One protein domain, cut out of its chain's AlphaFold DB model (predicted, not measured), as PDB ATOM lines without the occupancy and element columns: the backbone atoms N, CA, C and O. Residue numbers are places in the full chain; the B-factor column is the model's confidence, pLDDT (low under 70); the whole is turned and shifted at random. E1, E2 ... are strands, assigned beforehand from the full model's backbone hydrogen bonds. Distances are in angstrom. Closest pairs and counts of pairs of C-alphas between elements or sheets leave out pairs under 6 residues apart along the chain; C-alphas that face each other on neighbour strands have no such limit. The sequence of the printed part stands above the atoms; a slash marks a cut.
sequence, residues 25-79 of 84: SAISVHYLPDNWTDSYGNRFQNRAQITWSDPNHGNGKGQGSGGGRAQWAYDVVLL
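What this domain is: This is residues 25 to 79 of the 84 residues of an uncharacterized protein of Candidatus Sulfopaludibacter sp. SbA4 (UniProt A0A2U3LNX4). A single strongly twisted sheet of three antiparallel strands, E1, E2 and E3, makes the body; its two long strands, E1 and E2, form a bent hairpin, and the short strand E3 lies along the other side of E2. A long loop, residues 53 to 69, swings out from the end of the sheet where E2 ends and E3 begins. The printed part has 55 residues, with no named helix and three named strands in the order E1, E2, E3 both along the chain and across the sheet, and its class is all strand. It is only just compact, close to loose, with a radius of gyration of the C-alphas of 12.1 A, and its outline is elongated, spanning 34 by 22 by 17 A.

Where its parts are: E1, residues 25 to 37, is the longest strand by residues and measures 28.2 A from first to last C-alpha; it begins with C-alpha 25 at (-14.733, 0.901, -23.224). It bends by 83 degrees at residue 30. E2, residues 43 to 52, measures 24.8 A, begins with C-alpha 43 at (-19.661, 18.395, -42.647) and bends by 69 degrees at residue 46. E3, residues 70 to 74, measures 13.3 A and ends with C-alpha 74 at (-16.665, 12.121, -35.783).

How they stand to each other: The sheet is a meander, each strand the antiparallel neighbour of the one before; E2 is the inner strand, and E1 and E3 are the edge strands. E1 and E2 form a hairpin, with 154 degrees between their N-to-C directions. C-alphas 33 and 46, which face each other, are 4.4 A apart. Across this pair N 32 and O 47 are 2.8 A apart and N 28 and O 49 are 2.9 A apart, within hydrogen-bond range. E2 and E3 also form a hairpin, with 149 degrees between their directions. C-alphas 47 and 74 face each other at 4.4 A. Here N 48 and O 73, and N 50 and O 71, are each 2.8 A apart, within hydrogen-bond range. The C-alphas of the sheet lie up to 5.1 A off the best plane through them.

The domain as a whole: The two C-alphas farthest apart are those of Pro 55 and Leu 79, at 34.3 A. The printed part runs from residue 25 to residue 79 and has no cut. The link from E1 to E2, five residues, is tight, while the link from E2 to E3, 17 residues, is long. The C-alphas of residues 53 to 69 lie 7 to 16 A from the mean of all C-alphas. The mean pLDDT of the printed part is 78.6, and the model's confidence is low, under 70, for residues 57 to 70.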
ATOM      1  N   SER A  25     -15.700   1.026 -24.319       92.50
ATOM      2  CA  SER A  25     -14.733   0.901 -23.224       92.50
ATOM      3  C   SER A  25     -13.853   2.139 -23.062       92.50
ATOM      4  O   SER A  25     -13.426   2.433 -21.950       92.50
ATOM      5  N   ALA A  26     -13.557   2.859 -24.149       91.75
ATOM      6  CA  ALA A  26     -12.755   4.081 -24.105       91.75
ATOM      7  C   ALA A  26     -13.034   5.007 -25.296       91.75
ATOM      8  O   ALA A  26     -13.359   4.547 -26.393       91.75
ATOM      9  N   ILE A  27     -12.837   6.308 -25.075       91.44
ATOM     10  CA  ILE A  27     -12.896   7.367 -26.089       91.44
ATOM     11  C   ILE A  27     -11.539   8.073 -26.082       91.44
ATOM     12  O   ILE A  27     -11.094   8.547 -25.037       91.44
ATOM     13  N   SER A  28     -10.867   8.122 -27.230       92.19
ATOM     14  CA  SER A  28      -9.615   8.867 -27.368       92.19
ATOM     15  C   SER A  28      -9.870  10.372 -27.306       92.19
ATOM     16  O   SER A  28     -10.773  10.878 -27.966       92.19
ATOM     17  N   VAL A  29      -9.024  11.100 -26.574       94.38
ATOM     18  CA  VAL A  29      -8.978  12.576 -26.598       94.38
ATOM     19  C   VAL A  29      -8.003  13.116 -27.650       94.38
ATOM     20  O   VAL A  29      -7.958  14.316 -27.899       94.38
ATOM     21  N   HIS A  30      -7.222  12.235 -28.279       93.44
ATOM     22  CA  HIS A  30      -6.393  12.574 -29.427       93.44
ATOM     23  C   HIS A  30      -7.245  12.472 -30.693       93.44
ATOM     24  O   HIS A  30      -7.555  11.366 -31.152       93.44
ATOM     25  N   TYR A  31      -7.651  13.630 -31.213       91.19
ATOM     26  CA  TYR A  31      -8.401  13.755 -32.455       91.19
ATOM     27  C   TYR A  31      -7.458  13.985 -33.637       91.19
ATOM     28  O   TYR A  31      -6.409  14.617 -33.516       91.19
ATOM     29  N   LEU A  32      -7.849  13.462 -34.793       90.69
ATOM     30  CA  LEU A  32      -7.170  13.635 -36.067       90.69
ATOM     31  C   LEU A  32      -8.110  14.369 -37.028       90.69
ATOM     32  O   LEU A  32      -9.310  14.080 -37.020       90.69
ATOM     33  N   PRO A  33      -7.598  15.280 -37.869       92.44
ATOM     34  CA  PRO A  33      -8.419  15.916 -38.887       92.44
ATOM     35  C   PRO A  33      -8.937  14.875 -39.891       92.44
ATOM     36  O   PRO A  33      -8.202  13.980 -40.315       92.44
ATOM     37  N   ASP A  34     -10.197  15.016 -40.293       86.88
ATOM     38  CA  ASP A  34     -10.830  14.280 -41.390       86.88
ATOM     39  C   ASP A  34     -11.811  15.233 -42.073       86.88
ATOM     40  O   ASP A  34     -12.656  15.802 -41.404       86.88
ATOM     41  N   ASN A  35     -11.690  15.474 -43.377       87.94
ATOM     42  CA  ASN A  35     -12.480  16.510 -44.046       87.94
ATOM     43  C   ASN A  35     -13.368  15.873 -45.110       87.94
ATOM     44  O   ASN A  35     -12.947  15.663 -46.250       87.94
ATOM     45  N   TRP A  36     -14.604  15.578 -44.721       88.19
ATOM     46  CA  TRP A  36     -15.599  14.955 -45.583       88.19
ATOM     47  C   TRP A  36     -16.952  15.653 -45.443       88.19
ATOM     48  O   TRP A  36     -17.306  16.208 -44.403       88.19
ATOM     49  N   THR A  37     -17.711  15.658 -46.533       89.88
ATOM     50  CA  THR A  37     -19.085  16.151 -46.580       89.88
ATOM     51  C   THR A  37     -19.949  15.067 -47.199       89.88
ATOM     52  O   THR A  37     -19.600  14.528 -48.254       89.88
ATOM     53  N   ASP A  38     -21.032  14.703 -46.521       88.44
ATOM     54  CA  ASP A  38     -21.953  13.689 -47.029       88.44
ATOM     55  C   ASP A  38     -22.877  14.248 -48.128       88.44
ATOM     56  O   ASP A  38     -22.837  15.429 -48.479       88.44
ATOM     57  N   SER A  39     -23.721  13.388 -48.699       90.12
ATOM     58  CA  SER A  39     -24.671  13.772 -49.752       90.12
ATOM     59  C   SER A  39     -25.748  14.759 -49.296       90.12
ATOM     60  O   SER A  39     -26.423  15.341 -50.141       90.12
ATOM     61  N   TYR A  40     -25.930  14.928 -47.988       86.56
ATOM     62  CA  TYR A  40     -26.900  15.840 -47.390       86.56
ATOM     63  C   TYR A  40     -26.268  17.186 -47.011       86.56
ATOM     64  O   TYR A  40     -26.973  18.087 -46.565       86.56
ATOM     65  N   GLY A  41     -24.959  17.348 -47.222       89.69
ATOM     66  CA  GLY A  41     -24.224  18.561 -46.883       89.69
ATOM     67  C   GLY A  41     -23.728  18.601 -45.437       89.69
ATOM     68  O   GLY A  41     -23.155  19.613 -45.039       89.69
ATOM     69  N   ASN A  42     -23.887  17.531 -44.651       90.19
ATOM     70  CA  ASN A  42     -23.313  17.483 -43.308       90.19
ATOM     71  C   ASN A  42     -21.794  17.443 -43.410       90.19
ATOM     72  O   ASN A  42     -21.237  16.666 -44.193       90.19
ATOM     73  N   ARG A  43     -21.118  18.271 -42.611       92.69
ATOM     74  CA  ARG A  43     -19.661  18.395 -42.647       92.69
ATOM     75  C   ARG A  43     -19.022  17.748 -41.427       92.69
ATOM     76  O   ARG A  43     -19.349  18.109 -40.301       92.69
ATOM     77  N   PHE A  44     -18.048  16.884 -41.680       92.62
ATOM     78  CA  PHE A  44     -17.209  16.206 -40.697       92.62
ATOM     79  C   PHE A  44     -15.786  16.763 -40.842       92.62
ATOM     80  O   PHE A  44     -15.299  16.887 -41.972       92.62
ATOM     81  N   GLN A  45     -15.165  17.182 -39.740       93.50
ATOM     82  CA  GLN A  45     -13.871  17.885 -39.708       93.50
ATOM     83  C   GLN A  45     -12.803  17.154 -38.887       93.50
ATOM     84  O   GLN A  45     -11.608  17.278 -39.169       93.50
ATOM     85  N   ASN A  46     -13.216  16.404 -37.871       93.38
ATOM     86  CA  ASN A  46     -12.338  15.702 -36.952       93.38
ATOM     87  C   ASN A  46     -12.887  14.314 -36.641       93.38
ATOM     88  O   ASN A  46     -14.097  14.081 -36.627       93.38
ATOM     89  N   ARG A  47     -11.975  13.401 -36.312       91.75
ATOM     90  CA  ARG A  47     -12.305  12.074 -35.805       91.75
ATOM     91  C   ARG A  47     -11.430  11.669 -34.633       91.75
ATOM     92  O   ARG A  47     -10.251  12.009 -34.579       91.75
ATOM     93  N   ALA A  48     -11.982  10.874 -33.732       90.88
ATOM     94  CA  ALA A  48     -11.265  10.266 -32.621       90.88
ATOM     95  C   ALA A  48     -11.569   8.770 -32.545       90.88
ATOM     96  O   ALA A  48     -12.644   8.313 -32.937       90.88
ATOM     97  N   GLN A  49     -10.608   7.995 -32.054       89.88
ATOM     98  CA  GLN A  49     -10.764   6.553 -31.938       89.88
ATOM     99  C   GLN A  49     -11.674   6.192 -30.757       89.88
ATOM    100  O   GLN A  49     -11.490   6.679 -29.640       89.88
ATOM    101  N   ILE A  50     -12.612   5.283 -31.001       88.62
ATOM    102  CA  ILE A  50     -13.424   4.597 -30.000       88.62
ATOM    103  C   ILE A  50     -12.895   3.178 -29.842       88.62
ATOM    104  O   ILE A  50     -12.636   2.492 -30.832       88.62
ATOM    105  N   THR A  51     -12.741   2.740 -28.595       88.38
ATOM    106  CA  THR A  51     -12.477   1.334 -28.280       88.38
ATOM    107  C   THR A  51     -13.768   0.685 -27.812       88.38
ATOM    108  O   THR A  51     -14.385   1.156 -26.853       88.38
ATOM    109  N   TRP A  52     -14.158  -0.396 -28.478       87.69
ATOM    110  CA  TRP A  52     -15.332  -1.181 -28.111       87.69
ATOM    111  C   TRP A  52     -14.979  -2.314 -27.148       87.69
ATOM    112  O   TRP A  52     -13.907  -2.926 -27.219       87.69
ATOM    113  N   SER A  53     -15.919  -2.632 -26.260       87.56
ATOM    114  CA  SER A  53     -15.815  -3.763 -25.342       87.56
ATOM    115  C   SER A  53     -15.846  -5.100 -26.086       87.56
ATOM    116  O   SER A  53     -15.088  -6.005 -25.734       87.56
ATOM    117  N   ASP A  54     -16.656  -5.217 -27.141       82.38
ATOM    118  CA  ASP A  54     -16.669  -6.382 -28.030       82.38
ATOM    119  C   ASP A  54     -15.529  -6.274 -29.061       82.38
ATOM    120  O   ASP A  54     -15.442  -5.278 -29.784       82.38
ATOM    121  N   PRO A  55     -14.617  -7.258 -29.145       70.06
ATOM    122  CA  PRO A  55     -13.561  -7.235 -30.146       70.06
ATOM    123  C   PRO A  55     -14.040  -7.364 -31.599       70.06
ATOM    124  O   PRO A  55     -13.290  -6.986 -32.498       70.06
ATOM    125  N   ASN A  56     -15.260  -7.853 -31.822       71.56
ATOM    126  CA  ASN A  56     -15.872  -8.037 -33.138       71.56
ATOM    127  C   ASN A  56     -16.855  -6.912 -33.502       71.56
ATOM    128  O   ASN A  56     -17.659  -7.070 -34.422       71.56
ATOM    129  N   HIS A  57     -16.821  -5.784 -32.783       67.12
ATOM    130  CA  HIS A  57     -17.757  -4.677 -32.974       67.12
ATOM    131  C   HIS A  57     -17.530  -3.969 -34.330       67.12
ATOM    132  O   HIS A  57     -16.812  -2.979 -34.395       67.12
ATOM    133  N   GLY A  58     -18.162  -4.491 -35.393       54.56
ATOM    134  CA  GLY A  58     -18.475  -3.870 -36.695       54.56
ATOM    135  C   GLY A  58     -17.334  -3.277 -37.552       54.56
ATOM    136  O   GLY A  58     -16.308  -2.822 -37.063       54.56
ATOM    137  N   ASN A  59     -17.566  -3.180 -38.867       52.09
ATOM    138  CA  ASN A  59     -16.671  -2.524 -39.836       52.09
ATOM    139  C   ASN A  59     -17.232  -1.145 -40.236       52.09
ATOM    140  O   ASN A  59     -17.930  -1.020 -41.242       52.09
ATOM    141  N   GLY A  60     -16.977  -0.108 -39.433       50.72
ATOM    142  CA  GLY A  60     -17.299   1.278 -39.798       50.72
ATOM    143  C   GLY A  60     -16.331   1.864 -40.839       50.72
ATOM    144  O   GLY A  60     -15.244   1.329 -41.073       50.72
ATOM    145  N   LYS A  61     -16.690   3.000 -41.460       43.12
ATOM    146  CA  LYS A  61     -15.750   3.755 -42.311       43.12
ATOM    147  C   LYS A  61     -14.528   4.199 -41.494       43.12
ATOM    148  O   LYS A  61     -14.671   4.708 -40.388       43.12
ATOM    149  N   GLY A  62     -13.336   4.021 -42.075       48.03
ATOM    150  CA  GLY A  62     -12.039   4.385 -41.482       48.03
ATOM    151  C   GLY A  62     -11.160   3.202 -41.054       48.03
ATOM    152  O   GLY A  62     -10.223   3.372 -40.275       48.03
ATOM    153  N   GLN A  63     -11.416   2.012 -41.595       49.09
ATOM    154  CA  GLN A  63     -10.564   0.836 -41.442       49.09
ATOM    155  C   GLN A  63      -9.201   1.047 -42.140       49.09
ATOM    156  O   GLN A  63      -8.990   0.647 -43.280       49.09
ATOM    157  N   GLY A  64      -8.262   1.707 -41.460       45.12
ATOM    158  CA  GLY A  64      -6.841   1.584 -41.773       45.12
ATOM    159  C   GLY A  64      -6.346   0.248 -41.225       45.12
ATOM    160  O   GLY A  64      -6.438   0.048 -40.025       45.12
ATOM    161  N   SER A  65      -5.891  -0.659 -42.097       40.22
ATOM    162  CA  SER A  65      -5.178  -1.941 -41.871       40.22
ATOM    163  C   SER A  65      -5.565  -2.888 -40.711       40.22
ATOM    164  O   SER A  65      -4.955  -3.945 -40.591       40.22
ATOM    165  N   GLY A  66      -6.556  -2.593 -39.870       42.53
ATOM    166  CA  GLY A  66      -6.883  -3.351 -38.665       42.53
ATOM    167  C   GLY A  66      -8.376  -3.608 -38.553       42.53
ATOM    168  O   GLY A  66      -9.084  -2.858 -37.892       42.53
ATOM    169  N   GLY A  67      -8.867  -4.680 -39.179       43.03
ATOM    170  CA  GLY A  67     -10.135  -5.271 -38.742       43.03
ATOM    171  C   GLY A  67     -10.017  -5.670 -37.268       43.03
ATOM    172  O   GLY A  67      -9.236  -6.560 -36.943       43.03
ATOM    173  N   GLY A  68     -10.710  -4.958 -36.376       54.47
ATOM    174  CA  GLY A  68     -10.628  -5.132 -34.923       54.47
ATOM    175  C   GLY A  68     -11.397  -4.056 -34.138       54.47
ATOM    176  O   GLY A  68     -12.081  -3.228 -34.730       54.47
ATOM    177  N   ARG A  69     -11.253  -4.057 -32.800       51.22
ATOM    178  CA  ARG A  69     -12.039  -3.310 -31.772       51.22
ATOM    179  C   ARG A  69     -12.078  -1.766 -31.871       51.22
ATOM    180  O   ARG A  69     -12.567  -1.120 -30.944       51.22
ATOM    181  N   ALA A  70     -11.510  -1.166 -32.916       54.38
ATOM    182  CA  ALA A  70     -11.273   0.269 -33.035       54.38
ATOM    183  C   ALA A  70     -12.084   0.885 -34.181       54.38
ATOM    184  O   ALA A  70     -11.898   0.524 -35.340       54.38
ATOM    185  N   GLN A  71     -12.940   1.854 -33.857       77.44
ATOM    186  CA  GLN A  71     -13.707   2.626 -34.841       77.44
ATOM    187  C   GLN A  71     -13.548   4.131 -34.607       77.44
ATOM    188  O   GLN A  71     -12.878   4.549 -33.664       77.44
ATOM    189  N   TRP A  72     -14.159   4.948 -35.464       85.19
ATOM    190  CA  TRP A  72     -14.072   6.405 -35.406       85.19
ATOM    191  C   TRP A  72     -15.384   7.028 -34.934       85.19
ATOM    192  O   TRP A  72     -16.446   6.726 -35.473       85.19
ATOM    193  N   ALA A  73     -15.291   7.932 -33.962       88.31
ATOM    194  CA  ALA A  73     -16.308   8.941 -33.701       88.31
ATOM    195  C   ALA A  73     -15.905  10.227 -34.417       88.31
ATOM    196  O   ALA A  73     -14.729  10.591 -34.407       88.31
ATOM    197  N   TYR A  74     -16.876  10.903 -35.014       91.81
ATOM    198  CA  TYR A  74     -16.665  12.121 -35.783       91.81
ATOM    199  C   TYR A  74     -17.367  13.302 -35.123       91.81
ATOM    200  O   TYR A  74     -18.416  13.127 -34.502       91.81
ATOM    201  N   ASP A  75     -16.815  14.503 -35.290       92.69
ATOM    202  CA  ASP A  75     -17.630  15.706 -35.150       92.69
ATOM    203  C   ASP A  75     -18.555  15.859 -36.364       92.69
ATOM    204  O   ASP A  75     -18.313  15.309 -37.440       92.69
ATOM    205  N   VAL A  76     -19.651  16.590 -36.192       91.31
ATOM    206  CA  VAL A  76     -20.548  16.906 -37.299       91.31
ATOM    207  C   VAL A  76     -21.088  18.316 -37.135       91.31
ATOM    208  O   VAL A  76     -21.579  18.701 -36.076       91.31
ATOM    209  N   VAL A  77     -20.997  19.091 -38.208       91.00
ATOM    210  CA  VAL A  77     -21.715  20.350 -38.364       91.00
ATOM    211  C   VAL A  77     -22.881  20.078 -39.298       91.00
ATOM    212  O   VAL A  77     -22.692  19.839 -40.495       91.00
ATOM    213  N   LEU A  78     -24.084  20.100 -38.728       85.88
ATOM    214  CA  LEU A  78     -25.323  20.002 -39.485       85.88
ATOM    215  C   LEU A  78     -25.527  21.314 -40.236       85.88
ATOM    216  O   LEU A  78     -25.749  22.364 -39.629       85.88
ATOM    217  N   LEU A  79     -25.428  21.261 -41.560       76.94
ATOM    218  CA  LEU A  79     -25.820  22.384 -42.394       76.94
ATOM    219  C   LEU A  79     -27.309  22.225 -42.672       76.94
ATOM    220  O   LEU A  79     -27.723  21.316 -43.386       76.94
TER     221      LEU A  79